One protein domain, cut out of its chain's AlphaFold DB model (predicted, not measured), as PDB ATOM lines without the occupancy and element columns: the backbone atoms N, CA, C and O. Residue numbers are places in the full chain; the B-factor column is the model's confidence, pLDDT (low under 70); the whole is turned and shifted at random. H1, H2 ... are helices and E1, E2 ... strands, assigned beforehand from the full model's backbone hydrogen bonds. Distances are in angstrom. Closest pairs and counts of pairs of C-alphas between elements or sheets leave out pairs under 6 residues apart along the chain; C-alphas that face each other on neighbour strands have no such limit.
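This is residues 214 to 338 and 359 to 376 of the 782 residues of the protein "Polyketide synthase" of Colletotrichum higginsianum (strain IMI 349063) (UniProt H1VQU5). One twisted sheet of six strands curls round a single long helix, H2, which packs along the sheet's hollow face. At the end of the sheet where E2 ends and E5 begins, the short helix H3 packs on the end of E6 and H1 comes close to H3, while the short strand E3, which follows H1, lies farther out, apart from the sheet's six strands. The 143 printed residues hold, in chain order, E1, E2, H1, E3, H2, E4, H3, E5, E6 and E7, three helices and seven strands, of mixed class. The sheet runs E1, E2, E5, E6, E7, E4, all antiparallel. The whole is compact, with a radius of gyration of the C-alphas of 15.3 A and spans of 47 by 34 by 26 A.

Find C-alpha 221 at (143.077, 284.833, 169.437), where E1, residues 221 to 227, begins; E2 is residues 233 to 240, 23.8 A long. E5, residues 313 to 323, runs 31.5 A, and E6, residues 326 to 335, runs 29.8 A. E7, residues 359 to 372, runs 39.1 A to C-alpha 372 at (130.340, 306.091, 179.382) and bends by 53 degrees at residue 363. E4, residues 291 to 300, runs 25.2 A and bends by 61 degrees at residue 297. Look for H2 from C-alpha 263 at (129.141, 293.459, 157.597) to residue 282, 28.7 A. H1 is residues 244 to 251, E3 residues 253 to 255 and H3 residues 306 to 309.

Start at the hairpin E5 and E6, where N 316 and O 332 are 2.8 A apart, within hydrogen-bond range. On one side of E5, E2 pairs through N 237 and O 317, 2.9 A, and E2 forms a hairpin with edge strand E1 through N 223 and O 236, 2.8 A. E6 and its antiparallel neighbour E7 have N 329 and O 366 within hydrogen-bond range at 2.9 A, and E7 and its antiparallel neighbour E4, an edge strand, have N 294 and O 369 within hydrogen-bond range at 2.8 A. H2 is on one face of this sheet, making two layers, a helix over a sheet; its closest C-alphas to E5 are Ala 273 and Ala 319, 5.5 A. H3 is on the sheet at a height of 7.7 A, only just over E6, with 3 C-alphas there. H1 is not on the sheet; it is close to but not clearly touching H2, Met 249 and Val 265 having the closest C-alphas, 7.9 A. E3 pairs with no named strand. Every O i to N i+4 pair is within range in H2, 3 of 4 in H1, and H3 is too short for one.

The two farthest C-alphas, of Ser 338 and Ser 376, are 53.9 A apart. Residues 339 to 358 are cut out, with 11.7 A between C-alphas 338 and 359. Of the links printed whole, none is long. Mean pLDDT of the printed part is 83.5; residue 229 and residues 287 to 292, 337 to 338 and 371 to 376 are under 70.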
ATOM      1  N   ILE A 214     138.834 280.626 172.939       71.06
ATOM      2  CA  ILE A 214     138.441 281.514 171.836       71.06
ATOM      3  C   ILE A 214     137.701 282.721 172.429       71.06
ATOM      4  O   ILE A 214     136.795 282.527 173.245       71.06
ATOM      5  N   ILE A 215     138.087 283.943 172.049       79.81
ATOM      6  CA  ILE A 215     137.437 285.167 172.552       79.81
ATOM      7  C   ILE A 215     136.054 285.283 171.894       79.81
ATOM      8  O   ILE A 215     135.050 285.058 172.567       79.81
ATOM      9  N   SER A 216     136.005 285.469 170.571       85.56
ATOM     10  CA  SER A 216     134.804 285.272 169.745       85.56
ATOM     11  C   SER A 216     135.119 284.482 168.468       85.56
ATOM     12  O   SER A 216     136.280 284.240 168.131       85.56
ATOM     13  N   THR A 217     134.097 284.083 167.713       84.50
ATOM     14  CA  THR A 217     134.275 283.451 166.398       84.50
ATOM     15  C   THR A 217     134.971 284.379 165.398       84.50
ATOM     16  O   THR A 217     135.755 283.882 164.589       84.50
ATOM     17  N   CYS A 218     134.744 285.697 165.458       85.62
ATOM     18  CA  CYS A 218     135.308 286.668 164.507       85.62
ATOM     19  C   CYS A 218     136.658 287.257 164.962       85.62
ATOM     20  O   CYS A 218     137.389 287.819 164.148       85.62
ATOM     21  N   ALA A 219     137.003 287.097 166.241       85.75
ATOM     22  CA  ALA A 219     138.277 287.469 166.845       85.75
ATOM     23  C   ALA A 219     138.699 286.363 167.827       85.75
ATOM     24  O   ALA A 219     138.359 286.386 169.005       85.75
ATOM     25  N   GLN A 220     139.404 285.346 167.330       86.19
ATOM     26  CA  GLN A 220     139.571 284.074 168.041       86.19
ATOM     27  C   GLN A 220     140.736 284.100 169.032       86.19
ATOM     28  O   GLN A 220     140.619 283.561 170.133       86.19
ATOM     29  N   TYR A 221     141.846 284.731 168.653       85.94
ATOM     30  CA  TYR A 221     143.077 284.833 169.437       85.94
ATOM     31  C   TYR A 221     143.752 286.190 169.217       85.94
ATOM     32  O   TYR A 221     143.425 286.928 168.287       85.94
ATOM     33  N   ILE A 222     144.716 286.532 170.071       88.19
ATOM     34  CA  ILE A 222     145.489 287.772 169.951       88.19
ATOM     35  C   ILE A 222     146.796 287.473 169.212       88.19
ATOM     36  O   ILE A 222     147.548 286.590 169.615       88.19
ATOM     37  N   VAL A 223     147.042 288.202 168.123       88.12
ATOM     38  CA  VAL A 223     148.228 288.083 167.258       88.12
ATOM     39  C   VAL A 223     149.373 288.940 167.792       88.12
ATOM     40  O   VAL A 223     150.509 288.482 167.845       88.12
ATOM     41  N   ASP A 224     149.071 290.182 168.180       87.44
ATOM     42  CA  ASP A 224     150.053 291.155 168.661       87.44
ATOM     43  C   ASP A 224     149.452 292.104 169.708       87.44
ATOM     44  O   ASP A 224     148.266 292.447 169.644       87.44
ATOM     45  N   LYS A 225     150.296 292.563 170.638       89.19
ATOM     46  CA  LYS A 225     150.031 293.676 171.556       89.19
ATOM     47  C   LYS A 225     151.273 294.561 171.632       89.19
ATOM     48  O   LYS A 225     152.266 294.186 172.252       89.19
ATOM     49  N   THR A 226     151.196 295.752 171.051       87.25
ATOM     50  CA  THR A 226     152.306 296.707 170.987       87.25
ATOM     51  C   THR A 226     151.894 298.065 171.549       87.25
ATOM     52  O   THR A 226     150.835 298.603 171.229       87.25
ATOM     53  N   LYS A 227     152.752 298.658 172.387       81.81
ATOM     54  CA  LYS A 227     152.700 300.095 172.686       81.81
ATOM     55  C   LYS A 227     153.722 300.785 171.793       81.81
ATOM     56  O   LYS A 227     154.900 300.431 171.805       81.81
ATOM     57  N   GLU A 228     153.247 301.694 170.956       75.00
ATOM     58  CA  GLU A 228     154.065 302.396 169.972       75.00
ATOM     59  C   GLU A 228     154.949 303.452 170.642       75.00
ATOM     60  O   GLU A 228     154.691 303.884 171.768       75.00
ATOM     61  N   LYS A 229     155.991 303.903 169.933       65.50
ATOM     62  CA  LYS A 229     156.902 304.954 170.425       65.50
ATOM     63  C   LYS A 229     156.170 306.271 170.715       65.50
ATOM     64  O   LYS A 229     156.575 306.998 171.615       65.50
ATOM     65  N   ASP A 230     155.056 306.503 170.025       70.00
ATOM     66  CA  ASP A 230     154.184 307.671 170.170       70.00
ATOM     67  C   ASP A 230     153.149 307.495 171.310       70.00
ATOM     68  O   ASP A 230     152.186 308.250 171.416       70.00
ATOM     69  N   GLY A 231     153.294 306.460 172.151       75.81
ATOM     70  CA  GLY A 231     152.434 306.174 173.309       75.81
ATOM     71  C   GLY A 231     151.116 305.455 172.992       75.81
ATOM     72  O   GLY A 231     150.485 304.908 173.901       75.81
ATOM     73  N   LYS A 232     150.709 305.401 171.718       86.31
ATOM     74  CA  LYS A 232     149.491 304.708 171.269       86.31
ATOM     75  C   LYS A 232     149.542 303.209 171.559       86.31
ATOM     76  O   LYS A 232     150.578 302.564 171.414       86.31
ATOM     77  N   THR A 233     148.399 302.637 171.938       89.81
ATOM     78  CA  THR A 233     148.262 301.185 172.134       89.81
ATOM     79  C   THR A 233     147.648 300.547 170.892       89.81
ATOM     80  O   THR A 233     146.534 300.893 170.501       89.81
ATOM     81  N   ARG A 234     148.367 299.592 170.299       93.00
ATOM     82  CA  ARG A 234     147.949 298.758 169.169       93.00
ATOM     83  C   ARG A 234     147.711 297.327 169.653       93.00
ATOM     84  O   ARG A 234     148.531 296.754 170.369       93.00
ATOM     85  N   VAL A 235     146.603 296.727 169.231       93.50
ATOM     86  CA  VAL A 235     146.337 295.292 169.407       93.50
ATOM     87  C   VAL A 235     145.830 294.723 168.091       93.50
ATOM     88  O   VAL A 235     144.968 295.319 167.447       93.50
ATOM     89  N   THR A 236     146.354 293.565 167.692       92.88
ATOM     90  CA  THR A 236     145.835 292.808 166.546       92.88
ATOM     91  C   THR A 236     145.249 291.494 167.034       92.88
ATOM     92  O   THR A 236     145.925 290.736 167.728       92.88
ATOM     93  N   VAL A 237     144.003 291.218 166.658       93.00
ATOM     94  CA  VAL A 237     143.338 289.924 166.865       93.00
ATOM     95  C   VAL A 237     143.233 289.176 165.539       93.00
ATOM     96  O   VAL A 237     143.141 289.791 164.476       93.00
ATOM     97  N   GLY A 238     143.291 287.850 165.606       90.88
ATOM     98  CA  GLY A 238     143.248 286.950 164.459       90.88
ATOM     99  C   GLY A 238     142.094 285.962 164.577       90.88
ATOM    100  O   GLY A 238     141.735 285.536 165.677       90.88
ATOM    101  N   ALA A 239     141.514 285.598 163.439       91.44
ATOM    102  CA  ALA A 239     140.487 284.576 163.332       91.44
ATOM    103  C   ALA A 239     140.679 283.764 162.049       91.44
ATOM    104  O   ALA A 239     140.703 284.325 160.953       91.44
ATOM    105  N   SER A 240     140.791 282.442 162.168       89.94
ATOM    106  CA  SER A 240     140.735 281.544 161.016       89.94
ATOM    107  C   SER A 240     139.318 281.545 160.441       89.94
ATOM    108  O   SER A 240     138.347 281.292 161.164       89.94
ATOM    109  N   VAL A 241     139.201 281.806 159.137       88.38
ATOM    110  CA  VAL A 241     137.904 281.810 158.437       88.38
ATOM    111  C   VAL A 241     137.418 280.400 158.088       88.38
ATOM    112  O   VAL A 241     136.277 280.234 157.665       88.38
ATOM    113  N   THR A 242     138.269 279.384 158.270       85.00
ATOM    114  CA  THR A 242     137.957 277.973 158.002       85.00
ATOM    115  C   THR A 242     137.454 277.213 159.232       85.00
ATOM    116  O   THR A 242     137.049 276.057 159.101       85.00
ATOM    117  N   LEU A 243     137.377 277.848 160.412       86.44
ATOM    118  CA  LEU A 243     136.606 277.286 161.528       86.44
ATOM    119  C   LEU A 243     135.114 277.189 161.149       86.44
ATOM    120  O   LEU A 243     134.567 278.181 160.659       86.44
ATOM    121  N   PRO A 244     134.417 276.067 161.436       84.56
ATOM    122  CA  PRO A 244     133.041 275.841 160.980       84.56
ATOM    123  C   PRO A 244     132.050 276.966 161.307       84.56
ATOM    124  O   PRO A 244     131.247 277.325 160.455       84.56
ATOM    125  N   GLY A 245     132.140 277.570 162.499       84.75
ATOM    126  CA  GLY A 245     131.284 278.700 162.880       84.75
ATOM    127  C   GLY A 245     131.538 279.971 162.058       84.75
ATOM    128  O   GLY A 245     130.589 280.644 161.668       84.75
ATOM    129  N   PHE A 246     132.799 280.287 161.733       89.25
ATOM    130  CA  PHE A 246     133.112 281.427 160.858       89.25
ATOM    131  C   PHE A 246     132.620 281.128 159.438       89.25
ATOM    132  O   PHE A 246     131.901 281.929 158.840       89.25
ATOM    133  N   LEU A 247     132.948 279.941 158.923       87.88
ATOM    134  CA  LEU A 247     132.578 279.531 157.575       87.88
ATOM    135  C   LEU A 247     131.051 279.505 157.382       87.88
ATOM    136  O   LEU A 247     130.575 279.957 156.349       87.88
ATOM    137  N   ALA A 248     130.269 279.095 158.387       87.31
ATOM    138  CA  ALA A 248     128.803 279.152 158.346       87.31
ATOM    139  C   ALA A 248     128.243 280.582 158.183       87.31
ATOM    140  O   ALA A 248     127.222 280.767 157.518       87.31
ATOM    141  N   MET A 249     128.915 281.604 158.730       88.44
ATOM    142  CA  MET A 249     128.533 283.013 158.532       88.44
ATOM    143  C   MET A 249     128.915 283.544 157.140       88.44
ATOM    144  O   MET A 249     128.235 284.419 156.611       88.44
ATOM    145  N   ILE A 250     129.973 283.010 156.518       89.56
ATOM    146  CA  ILE A 250     130.344 283.324 155.126       89.56
ATOM    147  C   ILE A 250     129.390 282.623 154.143       89.56
ATOM    148  O   ILE A 250     128.876 283.240 153.215       89.56
ATOM    149  N   GLU A 251     129.138 281.330 154.337       88.69
ATOM    150  CA  GLU A 251     128.377 280.495 153.398       88.69
ATOM    151  C   GLU A 251     126.854 280.674 153.507       88.69
ATOM    152  O   GLU A 251     126.138 280.332 152.561       88.69
ATOM    153  N   GLY A 252     126.361 281.233 154.620       87.94
ATOM    154  CA  GLY A 252     124.956 281.619 154.803       87.94
ATOM    155  C   GLY A 252     124.564 282.950 154.145       87.94
ATOM    156  O   GLY A 252     123.375 283.247 154.026       87.94
ATOM    157  N   HIS A 253     125.543 283.735 153.687       90.38
ATOM    158  CA  HIS A 253     125.352 285.019 153.016       90.38
ATOM    159  C   HIS A 253     126.094 285.001 151.670       90.38
ATOM    160  O   HIS A 253     127.260 285.381 151.569       90.38
ATOM    161  N   ARG A 254     125.432 284.508 150.618       89.00
ATOM    162  CA  ARG A 254     126.030 284.360 149.280       89.00
ATOM    163  C   ARG A 254     125.594 285.478 148.341       89.00
ATOM    164  O   ARG A 254     124.429 285.858 148.355       89.00
ATOM    165  N   MET A 255     126.471 285.913 147.439       85.19
ATOM    166  CA  MET A 255     126.080 286.666 146.237       85.19
ATOM    167  C   MET A 255     126.589 285.941 144.997       85.19
ATOM    168  O   MET A 255     127.718 285.457 144.989       85.19
ATOM    169  N   GLN A 256     125.746 285.822 143.966       83.50
ATOM    170  CA  GLN A 256     126.056 285.071 142.734       83.50
ATOM    171  C   GLN A 256     126.668 283.670 143.009       83.50
ATOM    172  O   GLN A 256     127.588 283.222 142.333       83.50
ATOM    173  N   GLY A 257     126.182 282.989 144.057       83.06
ATOM    174  CA  GLY A 257     126.663 281.677 144.513       83.06
ATOM    175  C   GLY A 257     127.910 281.684 145.415       83.06
ATOM    176  O   GLY A 257     128.147 280.693 146.105       83.06
ATOM    177  N   VAL A 258     128.675 282.779 145.486       87.56
ATOM    178  CA  VAL A 258     129.905 282.889 146.293       87.56
ATOM    179  C   VAL A 258     129.588 283.367 147.714       87.56
ATOM    180  O   VAL A 258     128.960 284.410 147.888       87.56
ATOM    181  N   GLY A 259     130.039 282.621 148.730       88.38
ATOM    182  CA  GLY A 259     129.908 282.987 150.145       88.38
ATOM    183  C   GLY A 259     130.727 284.227 150.513       88.38
ATOM    184  O   GLY A 259     131.910 284.329 150.170       88.38
ATOM    185  N   LEU A 260     130.097 285.169 151.215       90.62
ATOM    186  CA  LEU A 260     130.632 286.486 151.547       90.62
ATOM    187  C   LEU A 260     130.504 286.778 153.038       90.62
ATOM    188  O   LEU A 260     129.407 286.805 153.585       90.62
ATOM    189  N   CYS A 261     131.622 287.125 153.672       90.31
ATOM    190  CA  CYS A 261     131.646 287.634 155.040       90.31
ATOM    191  C   CYS A 261     130.742 288.882 155.172       90.31
ATOM    192  O   CYS A 261     131.027 289.900 154.526       90.31
ATOM    193  N   PRO A 262     129.659 288.839 155.970       88.25
ATOM    194  CA  PRO A 262     128.719 289.949 156.094       88.25
ATOM    195  C   PRO A 262     129.286 291.075 156.967       88.25
ATOM    196  O   PRO A 262     130.168 290.867 157.800       88.25
ATOM    197  N   GLY A 263     128.720 292.280 156.829       84.94
ATOM    198  CA  GLY A 263     129.141 293.459 157.597       84.94
ATOM    199  C   GLY A 263     129.116 293.264 159.121       84.94
ATOM    200  O   GLY A 263     129.969 293.811 159.812       84.94
ATOM    201  N   SER A 264     128.207 292.434 159.641       82.12
ATOM    202  CA  SER A 264     128.095 292.115 161.072       82.12
ATOM    203  C   SER A 264     129.336 291.430 161.656       82.12
ATOM    204  O   SER A 264     129.715 291.739 162.783       82.12
ATOM    205  N   VAL A 265     130.015 290.567 160.892       88.31
ATOM    206  CA  VAL A 265     131.262 289.902 161.320       88.31
ATOM    207  C   VAL A 265     132.398 290.918 161.472       88.31
ATOM    208  O   VAL A 265     133.172 290.852 162.425       88.31
ATOM    209  N   PHE A 266     132.465 291.911 160.577       90.12
ATOM    210  CA  PHE A 266     133.415 293.019 160.694       90.12
ATOM    211  C   PHE A 266     133.099 293.926 161.891       90.12
ATOM    212  O   PHE A 266     134.021 294.337 162.594       90.12
ATOM    213  N   SER A 267     131.817 294.201 162.161       86.69
ATOM    214  CA  SER A 267     131.388 294.948 163.351       86.69
ATOM    215  C   SER A 267     131.801 294.244 164.647       86.69
ATOM    216  O   SER A 267     132.430 294.862 165.503       86.69
ATOM    217  N   GLU A 268     131.505 292.948 164.784       87.06
ATOM    218  CA  GLU A 268     131.811 292.176 165.997       87.06
ATOM    219  C   GLU A 268     133.321 292.072 166.235       87.06
ATOM    220  O   GLU A 268     133.799 292.428 167.314       87.06
ATOM    221  N   ALA A 269     134.093 291.723 165.201       90.50
ATOM    222  CA  ALA A 269     135.547 291.658 165.300       90.50
ATOM    223  C   ALA A 269     136.180 293.020 165.651       90.50
ATOM    224  O   ALA A 269     137.173 293.068 166.381       90.50
ATOM    225  N   ALA A 270     135.607 294.135 165.176       90.81
ATOM    226  CA  ALA A 270     136.062 295.477 165.535       90.81
ATOM    227  C   ALA A 270     135.805 295.817 167.007       90.81
ATOM    228  O   ALA A 270     136.677 296.403 167.651       90.81
ATOM    229  N   PHE A 271     134.651 295.429 167.553       87.56
ATOM    230  CA  PHE A 271     134.344 295.633 168.965       87.56
ATOM    231  C   PHE A 271     135.226 294.766 169.881       87.56
ATOM    232  O   PHE A 271     135.799 295.304 170.829       87.56
ATOM    233  N   VAL A 272     135.457 293.480 169.561       89.00
ATOM    234  CA  VAL A 272     136.406 292.635 170.323       89.00
ATOM    235  C   VAL A 272     137.820 293.222 170.285       89.00
ATOM    236  O   VAL A 272     138.478 293.327 171.324       89.00
ATOM    237  N   ALA A 273     138.289 293.648 169.106       91.50
ATOM    238  CA  ALA A 273     139.603 294.270 168.955       91.50
ATOM    239  C   ALA A 273     139.718 295.566 169.781       91.50
ATOM    240  O   ALA A 273     140.725 295.770 170.460       91.50
ATOM    241  N   ALA A 274     138.677 296.408 169.788       90.69
ATOM    242  CA  ALA A 274     138.631 297.639 170.575       90.69
ATOM    243  C   ALA A 274     138.597 297.381 172.094       90.69
ATOM    244  O   ALA A 274     139.373 298.003 172.820       90.69
ATOM    245  N   LYS A 275     137.781 296.425 172.573       87.75
ATOM    246  CA  LYS A 275     137.764 295.948 173.973       87.75
ATOM    247  C   LYS A 275     139.171 295.510 174.397       87.75
ATOM    248  O   LYS A 275     139.751 296.093 175.312       87.75
ATOM    249  N   CYS A 276     139.787 294.594 173.645       88.69
ATOM    250  CA  CYS A 276     141.144 294.101 173.907       88.69
ATOM    251  C   CYS A 276     142.234 295.194 173.876       88.69
ATOM    252  O   CYS A 276     143.229 295.085 174.604       88.69
ATOM    253  N   ALA A 277     142.078 296.229 173.043       89.88
ATOM    254  CA  ALA A 277     143.009 297.354 172.957       89.88
ATOM    255  C   ALA A 277     142.877 298.320 174.148       89.88
ATOM    256  O   ALA A 277     143.890 298.726 174.723       89.88
ATOM    257  N   LEU A 278     141.650 298.641 174.567       88.31
ATOM    258  CA  LEU A 278     141.372 299.534 175.698       88.31
ATOM    259  C   LEU A 278     141.736 298.900 177.049       88.31
ATOM    260  O   LEU A 278     142.322 299.575 177.901       88.31
ATOM    261  N   GLU A 279     141.493 297.598 177.226       87.62
ATOM    262  CA  GLU A 279     141.983 296.844 178.391       87.62
ATOM    263  C   GLU A 279     143.517 296.866 178.477       87.62
ATOM    264  O   GLU A 279     144.097 297.076 179.543       87.62
ATOM    265  N   HIS A 280     144.210 296.703 177.343       86.38
ATOM    266  CA  HIS A 280     145.674 296.739 177.314       86.38
ATOM    267  C   HIS A 280     146.253 298.156 177.493       86.38
ATOM    268  O   HIS A 280     147.333 298.328 178.070       86.38
ATOM    269  N   CYS A 281     145.532 299.181 177.036       85.31
ATOM    270  CA  CYS A 281     145.908 300.576 177.233       85.31
ATOM    271  C   CYS A 281     145.822 300.957 178.720       85.31
ATOM    272  O   CYS A 281     146.821 301.404 179.287       85.31
ATOM    273  N   SER A 282     144.666 300.701 179.344       81.88
ATOM    274  CA  SER A 282     144.339 301.063 180.734       81.88
ATOM    275  C   SER A 282     144.933 300.136 181.805       81.88
ATOM    276  O   SER A 282     145.031 300.526 182.968       81.88
ATOM    277  N   GLY A 283     145.316 298.907 181.443       78.25
ATOM    278  CA  GLY A 283     145.828 297.903 182.384       78.25
ATOM    279  C   GLY A 283     144.762 297.312 183.316       78.25
ATOM    280  O   GLY A 283     145.108 296.647 184.291       78.25
ATOM    281  N   ARG A 284     143.476 297.548 183.036       78.38
ATOM    282  CA  ARG A 284     142.331 296.999 183.775       78.38
ATOM    283  C   ARG A 284     141.464 296.194 182.815       78.38
ATOM    284  O   ARG A 284     141.382 296.535 181.638       78.38
ATOM    285  N   LYS A 285     140.787 295.159 183.320       77.25
ATOM    286  CA  LYS A 285     139.651 294.595 182.584       77.25
ATOM    287  C   LYS A 285     138.562 295.651 182.446       77.25
ATOM    288  O   LYS A 285     138.378 296.456 183.364       77.25
ATOM    289  N   MET A 286     137.856 295.638 181.324       70.12
ATOM    290  CA  MET A 286     136.690 296.492 181.151       70.12
ATOM    291  C   MET A 286     135.489 295.833 181.831       70.12
ATOM    292  O   MET A 286     135.335 294.615 181.777       70.12
ATOM    293  N   ASP A 287     134.661 296.636 182.490       64.56
ATOM    294  CA  ASP A 287     133.332 296.194 182.898       64.56
ATOM    295  C   ASP A 287     132.423 296.300 181.671       64.56
ATOM    296  O   ASP A 287     132.180 297.404 181.170       64.56
ATOM    297  N   ASP A 288     131.972 295.150 181.167       60.62
ATOM    298  CA  ASP A 288     131.091 295.062 180.001       60.62
ATOM    299  C   ASP A 288     129.742 295.776 180.247       60.62
ATOM    300  O   ASP A 288     129.093 296.206 179.298       60.62
ATOM    301  N   SER A 289     129.375 296.022 181.511       53.34
ATOM    302  CA  SER A 289     128.162 296.750 181.915       53.34
ATOM    303  C   SER A 289     128.252 298.278 181.748       53.34
ATOM    304  O   SER A 289     127.227 298.956 181.803       53.34
ATOM    305  N   LEU A 290     129.456 298.860 181.618       48.34
ATOM    306  CA  LEU A 290     129.676 300.308 181.822       48.34
ATOM    307  C   LEU A 290     130.060 301.118 180.574       48.34
ATOM    308  O   LEU A 290     130.123 302.352 180.650       48.34
ATOM    309  N   LYS A 291     130.340 300.471 179.436       58.69
ATOM    310  CA  LYS A 291     130.850 301.146 178.230       58.69
ATOM    311  C   LYS A 291     130.109 300.736 176.959       58.69
ATOM    312  O   LYS A 291     130.345 299.671 176.400       58.69
ATOM    313  N   ARG A 292     129.253 301.639 176.470       69.62
ATOM    314  CA  ARG A 292     128.464 301.463 175.241       69.62
ATOM    315  C   ARG A 292     129.343 301.685 174.008       69.62
ATOM    316  O   ARG A 292     130.011 302.716 173.908       69.62
ATOM    317  N   PHE A 293     129.315 300.762 173.048       76.56
ATOM    318  CA  PHE A 293     130.106 300.850 171.817       76.56
ATOM    319  C   PHE A 293     129.269 301.309 170.613       76.56
ATOM    320  O   PHE A 293     128.174 300.811 170.362       76.56
ATOM    321  N   SER A 294     129.801 302.233 169.810       77.31
ATOM    322  CA  SER A 294     129.150 302.743 168.596       77.31
ATOM    323  C   SER A 294     130.092 302.666 167.396       77.31
ATOM    324  O   SER A 294     131.149 303.302 167.374       77.31
ATOM    325  N   LEU A 295     129.703 301.888 166.383       81.00
ATOM    326  CA  LEU A 295     130.421 301.799 165.115       81.00
ATOM    327  C   LEU A 295     130.082 303.014 164.240       81.00
ATOM    328  O   LEU A 295     128.909 303.309 163.999       81.00
ATOM    329  N   ARG A 296     131.109 303.706 163.741       84.06
ATOM    330  CA  ARG A 296     130.981 304.864 162.847       84.06
ATOM    331  C   ARG A 296     131.891 304.720 161.629       84.06
ATOM    332  O   ARG A 296     132.972 304.134 161.703       84.06
ATOM    333  N   SER A 297     131.461 305.300 160.507       80.12
ATOM    334  CA  SER A 297     132.260 305.430 159.275       80.12
ATOM    335  C   SER A 297     132.837 304.109 158.741       80.12
ATOM    336  O   SER A 297     133.942 304.088 158.202       80.12
ATOM    337  N   ALA A 298     132.102 303.003 158.892       84.00
ATOM    338  CA  ALA A 298     132.517 301.705 158.372       84.00
ATOM    339  C   ALA A 298     132.608 301.738 156.837       84.00
ATOM    340  O   ALA A 298     131.655 302.110 156.148       84.00
ATOM    341  N   HIS A 299     133.770 301.359 156.308       83.12
ATOM    342  CA  HIS A 299     134.076 301.384 154.885       83.12
ATOM    343  C   HIS A 299     134.846 300.118 154.502       83.12
ATOM    344  O   HIS A 299     136.077 300.067 154.549       83.12
ATOM    345  N   LEU A 300     134.087 299.095 154.113       84.88
ATOM    346  CA  LEU A 300     134.617 297.876 153.513       84.88
ATOM    347  C   LEU A 300     134.925 298.150 152.033       84.88
ATOM    348  O   LEU A 300     134.104 298.713 151.310       84.88
ATOM    349  N   ARG A 301     136.141 297.803 151.611       81.88
ATOM    350  CA  ARG A 301     136.704 298.053 150.271       81.88
ATOM    351  C   ARG A 301     136.792 296.801 149.416       81.88
ATOM    352  O   ARG A 301     136.800 296.892 148.193       81.88
ATOM    353  N   ARG A 302     136.919 295.639 150.056       84.38
ATOM    354  CA  ARG A 302     137.073 294.348 149.390       84.38
ATOM    355  C   ARG A 302     136.267 293.295 150.151       84.38
ATOM    356  O   ARG A 302     136.399 293.228 151.373       84.38
ATOM    357  N   PRO A 303     135.459 292.471 149.465       86.81
ATOM    358  CA  PRO A 303     134.781 291.357 150.112       86.81
ATOM    359  C   PRO A 303     135.787 290.341 150.662       86.81
ATOM    360  O   PRO A 303     136.789 290.042 150.013       86.81
ATOM    361  N   LEU A 304     135.485 289.765 151.825       89.56
ATOM    362  CA  LEU A 304     136.164 288.574 152.333       89.56
ATOM    363  C   LEU A 304     135.343 287.339 151.946       89.56
ATOM    364  O   LEU A 304     134.224 287.160 152.421       89.56
ATOM    365  N   THR A 305     135.913 286.496 151.090       87.88
ATOM    366  CA  THR A 305     135.381 285.178 150.718       87.88
ATOM    367  C   THR A 305     136.331 284.088 151.218       87.88
ATOM    368  O   THR A 305     137.536 284.327 151.357       87.88
ATOM    369  N   ALA A 306     135.830 282.865 151.411       83.25
ATOM    370  CA  ALA A 306     136.683 281.707 151.706       83.25
ATOM    371  C   ALA A 306     137.754 281.488 150.612       83.25
ATOM    372  O   ALA A 306     138.895 281.142 150.903       83.25
ATOM    373  N   SER A 307     137.421 281.786 149.352       82.88
ATOM    374  CA  SER A 307     138.327 281.717 148.197       82.88
ATOM    375  C   SER A 307     139.410 282.807 148.157       82.88
ATOM    376  O   SER A 307     140.487 282.553 147.623       82.88
ATOM    377  N   LEU A 308     139.176 283.998 148.725       82.25
ATOM    378  CA  LEU A 308     140.189 285.060 148.833       82.25
ATOM    379  C   LEU A 308     141.215 284.746 149.929       82.25
ATOM    380  O   LEU A 308     142.401 285.034 149.771       82.25
ATOM    381  N   ALA A 309     140.751 284.179 151.042       78.62
ATOM    382  CA  ALA A 309     141.598 283.818 152.173       78.62
ATOM    383  C   ALA A 309     142.342 282.486 151.933       78.62
ATOM    384  O   ALA A 309     143.514 282.355 152.282       78.62
ATOM    385  N   GLY A 310     141.705 281.524 151.259       80.50
ATOM    386  CA  GLY A 310     142.255 280.192 151.010       80.50
ATOM    387  C   GLY A 310     142.104 279.238 152.208       80.50
ATOM    388  O   GLY A 310     141.477 279.590 153.207       80.50
ATOM    389  N   PRO A 311     142.669 278.016 152.124       75.94
ATOM    390  CA  PRO A 311     142.484 276.974 153.143       75.94
ATOM    391  C   PRO A 311     143.116 277.327 154.502       75.94
ATOM    392  O   PRO A 311     142.587 276.958 155.545       75.94
ATOM    393  N   GLU A 312     144.205 278.096 154.482       80.62
ATOM    394  CA  GLU A 312     144.912 278.633 155.656       80.62
ATOM    395  C   GLU A 312     144.638 280.144 155.798       80.62
ATOM    396  O   GLU A 312     145.551 280.962 155.943       80.62
ATOM    397  N   GLY A 313     143.367 280.518 155.626       84.50
ATOM    398  CA  GLY A 313     142.899 281.897 155.588       84.50
ATOM    399  C   GLY A 313     142.628 282.491 156.972       84.50
ATOM    400  O   GLY A 313     141.851 281.935 157.749       84.50
ATOM    401  N   GLU A 314     143.201 283.661 157.257       91.00
ATOM    402  CA  GLU A 314     142.982 284.397 158.511       91.00
ATOM    403  C   GLU A 314     142.425 285.808 158.246       91.00
ATOM    404  O   GLU A 314     142.962 286.555 157.426       91.00
ATOM    405  N   LEU A 315     141.384 286.204 158.983       93.56
ATOM    406  CA  LEU A 315     141.011 287.604 159.185       93.56
ATOM    407  C   LEU A 315     141.872 288.168 160.322       93.56
ATOM    408  O   LEU A 315     141.854 287.650 161.437       93.56
ATOM    409  N   HIS A 316     142.621 289.234 160.047       93.88
ATOM    410  CA  HIS A 316     143.349 290.023 161.042       93.88
ATOM    411  C   HIS A 316     142.658 291.368 161.225       93.88
ATOM    412  O   HIS A 316     142.399 292.081 160.250       93.88
ATOM    413  N   VAL A 317     142.389 291.727 162.477       95.69
ATOM    414  CA  VAL A 317     141.749 292.992 162.849       95.69
ATOM    415  C   VAL A 317     142.669 293.744 163.798       95.69
ATOM    416  O   VAL A 317     142.909 293.308 164.924       95.69
ATOM    417  N   THR A 318     143.214 294.867 163.333       95.69
ATOM    418  CA  THR A 318     144.106 295.724 164.124       95.69
ATOM    419  C   THR A 318     143.331 296.930 164.635       95.69
ATOM    420  O   THR A 318     142.868 297.750 163.837       95.69
ATOM    421  N   ALA A 319     143.241 297.049 165.958       95.44
ATOM    422  CA  ALA A 319     142.723 298.206 166.674       95.44
ATOM    423  C   ALA A 319     143.876 299.076 167.198       95.44
ATOM    424  O   ALA A 319     144.856 298.564 167.747       95.44
ATOM    425  N   VAL A 320     143.745 300.394 167.044       94.75
ATOM    426  CA  VAL A 320     144.666 301.410 167.570       94.75
ATOM    427  C   VAL A 320     143.867 302.385 168.429       94.75
ATOM    428  O   VAL A 320     142.888 302.971 167.966       94.75
ATOM    429  N   VAL A 321     144.268 302.536 169.690       92.88
ATOM    430  CA  VAL A 321     143.650 303.476 170.632       92.88
ATOM    431  C   VAL A 321     144.144 304.889 170.323       92.88
ATOM    432  O   VAL A 321     145.332 305.175 170.476       92.88
ATOM    433  N   GLU A 322     143.227 305.762 169.906       91.56
ATOM    434  CA  GLU A 322     143.473 307.196 169.705       91.56
ATOM    435  C   GLU A 322     143.143 307.991 170.981       91.56
ATOM    436  O   GLU A 322     143.852 308.931 171.332       91.56
ATOM    437  N   SER A 323     142.100 307.584 171.714       86.50
ATOM    438  CA  SER A 323     141.756 308.079 173.055       86.50
ATOM    439  C   SER A 323     140.971 307.017 173.844       86.50
ATOM    440  O   SER A 323     140.581 305.987 173.295       86.50
ATOM    441  N   GLU A 324     140.661 307.267 175.122       82.12
ATOM    442  CA  GLU A 324     139.809 306.363 175.924       82.12
ATOM    443  C   GLU A 324     138.374 306.182 175.383       82.12
ATOM    444  O   GLU A 324     137.678 305.249 175.798       82.12
ATOM    445  N   SER A 325     137.942 307.068 174.478       84.12
ATOM    446  CA  SER A 325     136.624 307.083 173.831       84.12
ATOM    447  C   SER A 325     136.670 306.827 172.318       84.12
ATOM    448  O   SER A 325     135.613 306.767 171.689       84.12
ATOM    449  N   LEU A 326     137.859 306.666 171.719       89.12
ATOM    450  CA  LEU A 326     138.040 306.573 170.269       89.12
ATOM    451  C   LEU A 326     139.102 305.530 169.889       89.12
ATOM    452  O   LEU A 326     140.284 305.666 170.213       89.12
ATOM    453  N   VAL A 327     138.685 304.512 169.135       91.50
ATOM    454  CA  VAL A 327     139.557 303.453 168.616       91.50
ATOM    455  C   VAL A 327     139.400 303.359 167.099       91.50
ATOM    456  O   VAL A 327     138.295 303.166 166.586       91.50
ATOM    457  N   GLN A 328     140.505 303.473 166.365       94.06
ATOM    458  CA  GLN A 328     140.527 303.241 164.921       94.06
ATOM    459  C   GLN A 328     140.782 301.757 164.646       94.06
ATOM    460  O   GLN A 328     141.702 301.170 165.214       94.06
ATOM    461  N   VAL A 329     139.992 301.145 163.761       95.44
ATOM    462  CA  VAL A 329     140.086 299.713 163.443       95.44
ATOM    463  C   VAL A 329     140.291 299.501 161.943       95.44
ATOM    464  O   VAL A 329     139.704 300.192 161.110       95.44
ATOM    465  N   SER A 330     141.135 298.530 161.593       95.50
ATOM    466  CA  SER A 330     141.424 298.129 160.211       95.50
ATOM    467  C   SER A 330     141.384 296.611 160.045       95.50
ATOM    468  O   SER A 330     141.764 295.873 160.957       95.50
ATOM    469  N   PHE A 331     140.930 296.157 158.876       95.25
ATOM    470  CA  PHE A 331     140.658 294.753 158.571       95.25
ATOM    471  C   PHE A 331     141.544 294.256 157.426       95.25
ATOM    472  O   PHE A 331     141.644 294.906 156.382       95.25
ATOM    473  N   LYS A 332     142.151 293.077 157.578       93.56
ATOM    474  CA  LYS A 332     142.977 292.442 156.542       93.56
ATOM    475  C   LYS A 332     142.680 290.955 156.418       93.56
ATOM    476  O   LYS A 332     142.562 290.272 157.427       93.56
ATOM    477  N   ALA A 333     142.647 290.443 155.192       92.31
ATOM    478  CA  ALA A 333     142.751 289.005 154.953       92.31
ATOM    479  C   ALA A 333     144.224 288.632 154.768       92.31
ATOM    480  O   ALA A 333     144.921 289.286 153.987       92.31
ATOM    481  N   LEU A 334     144.680 287.575 155.433       90.12
ATOM    482  CA  LEU A 334     145.936 286.897 155.134       90.12
ATOM    483  C   LEU A 334     145.645 285.561 154.452       90.12
ATOM    484  O   LEU A 334     144.842 284.770 154.945       90.12
ATOM    485  N   SER A 335     146.347 285.298 153.352       85.56
ATOM    486  CA  SER A 335     146.352 284.001 152.678       85.56
ATOM    487  C   SER A 335     147.758 283.404 152.670       85.56
ATOM    488  O   SER A 335     148.700 284.012 152.145       85.56
ATOM    489  N   ARG A 336     147.911 282.204 153.244       76.19
ATOM    490  CA  ARG A 336     149.126 281.384 153.120       76.19
ATOM    491  C   ARG A 336     148.919 280.347 152.019       76.19
ATOM    492  O   ARG A 336     148.116 279.433 152.163       76.19
ATOM    493  N   SER A 337     149.674 280.457 150.927       59.03
ATOM    494  CA  SER A 337     149.711 279.416 149.897       59.03
ATOM    495  C   SER A 337     150.667 278.297 150.317       59.03
ATOM    496  O   SER A 337     151.880 278.424 150.146       59.03
ATOM    497  N   SER A 338     150.133 277.197 150.846       51.38
ATOM    498  CA  SER A 338     150.888 275.960 151.062       51.38
ATOM    499  C   SER A 338     151.344 275.382 149.717       51.38
ATOM    500  O   SER A 338     150.532 274.905 148.923       51.38
ATOM    501  N   ARG A 359     150.066 286.521 151.616       84.12
ATOM    502  CA  ARG A 359     149.415 287.542 150.793       84.12
ATOM    503  C   ARG A 359     148.398 288.277 151.656       84.12
ATOM    504  O   ARG A 359     147.391 287.696 152.050       84.12
ATOM    505  N   SER A 360     148.689 289.539 151.958       88.19
ATOM    506  CA  SER A 360     147.802 290.426 152.706       88.19
ATOM    507  C   SER A 360     146.917 291.218 151.749       88.19
ATOM    508  O   SER A 360     147.418 291.880 150.844       88.19
ATOM    509  N   PHE A 361     145.612 291.229 152.008       89.50
ATOM    510  CA  PHE A 361     144.636 292.066 151.312       89.50
ATOM    511  C   PHE A 361     144.018 293.061 152.299       89.50
ATOM    512  O   PHE A 361     143.569 292.651 153.367       89.50
ATOM    513  N   ASP A 362     143.989 294.353 151.954       90.62
ATOM    514  CA  ASP A 362     143.175 295.349 152.672       90.62
ATOM    515  C   ASP A 362     141.691 295.051 152.421       90.62
ATOM    516  O   ASP A 362     141.270 294.923 151.268       90.62
ATOM    517  N   LEU A 363     140.915 294.914 153.497       90.75
ATOM    518  CA  LEU A 363     139.466 294.725 153.439       90.75
ATOM    519  C   LEU A 363     138.713 296.023 153.758       90.75
ATOM    520  O   LEU A 363     137.558 296.154 153.358       90.75
ATOM    521  N   GLY A 364     139.349 296.992 154.428       90.88
ATOM    522  CA  GLY A 364     138.737 298.258 154.829       90.88
ATOM    523  C   GLY A 364     139.009 298.660 156.281       90.88
ATOM    524  O   GLY A 364     139.866 298.102 156.971       90.88
ATOM    525  N   CYS A 365     138.254 299.648 156.758       93.19
ATOM    526  CA  CYS A 365     138.391 300.207 158.103       93.19
ATOM    527  C   CYS A 365     137.061 300.716 158.681       93.19
ATOM    528  O   CYS A 365     136.058 300.853 157.975       93.19
ATOM    529  N   CYS A 366     137.062 301.002 159.981       91.31
ATOM    530  CA  CYS A 366     135.973 301.659 160.698       91.31
ATOM    531  C   CYS A 366     136.505 302.393 161.939       91.31
ATOM    532  O   CYS A 366     137.668 302.245 162.325       91.31
ATOM    533  N   VAL A 367     135.639 303.165 162.593       90.25
ATOM    534  CA  VAL A 367     135.923 303.809 163.879       90.25
ATOM    535  C   VAL A 367     134.960 303.260 164.926       90.25
ATOM    536  O   VAL A 367     133.751 303.216 164.697       90.25
ATOM    537  N   VAL A 368     135.493 302.854 166.074       88.56
ATOM    538  CA  VAL A 368     134.719 302.448 167.248       88.56
ATOM    539  C   VAL A 368     134.782 303.583 168.267       88.56
ATOM    540  O   VAL A 368     135.857 303.951 168.741       88.56
ATOM    541  N   VAL A 369     133.621 304.157 168.583       85.56
ATOM    542  CA  VAL A 369     133.449 305.174 169.628       85.56
ATOM    543  C   VAL A 369     132.932 304.497 170.893       85.56
ATOM    544  O   VAL A 369     132.077 303.614 170.808       85.56
ATOM    545  N   VAL A 370     133.430 304.913 172.056       81.81
ATOM    546  CA  VAL A 370     133.061 304.345 173.360       81.81
ATOM    547  C   VAL A 370     132.455 305.425 174.251       81.81
ATOM    548  O   VAL A 370     133.124 306.399 174.593       81.81
ATOM    549  N   GLY A 371     131.185 305.248 174.615       69.19
ATOM    550  CA  GLY A 371     130.457 306.107 175.550       69.19
ATOM    551  C   GLY A 371     130.490 305.560 176.979       69.19
ATOM    552  O   GLY A 371     130.469 304.347 177.184       69.19
ATOM    553  N   ASN A 372     130.513 306.451 177.971       59.44
ATOM    554  CA  ASN A 372     130.340 306.091 179.382       59.44
ATOM    555  C   ASN A 372     128.850 305.937 179.710       59.44
ATOM    556  O   ASN A 372     128.089 306.864 179.453       59.44
ATOM    557  N   ALA A 373     128.458 304.846 180.374       53.91
ATOM    558  CA  ALA A 373     127.097 304.687 180.904       53.91
ATOM    559  C   ALA A 373     126.747 305.697 182.023       53.91
ATOM    560  O   ALA A 373     125.580 305.967 182.271       53.91
ATOM    561  N   ASN A 374     127.757 306.282 182.681       43.94
ATOM    562  CA  ASN A 374     127.586 307.226 183.797       43.94
ATOM    563  C   ASN A 374     127.467 308.705 183.368       43.94
ATOM    564  O   ASN A 374     127.465 309.587 184.225       43.94
ATOM    565  N   LEU A 375     127.418 308.996 182.064       42.69
ATOM    566  CA  LEU A 375     127.007 310.305 181.551       42.69
ATOM    567  C   LEU A 375     125.580 310.153 181.016       42.69
ATOM    568  O   LEU A 375     125.341 309.292 180.176       42.69
ATOM    569  N   SER A 376     124.660 310.968 181.538       37.25
ATOM    570  CA  SER A 376     123.219 310.938 181.246       37.25
ATOM    571  C   SER A 376     122.901 310.824 179.752       37.25
ATOM    572  O   SER A 376     123.547 311.491 178.946       37.25
TER     573      SER A 376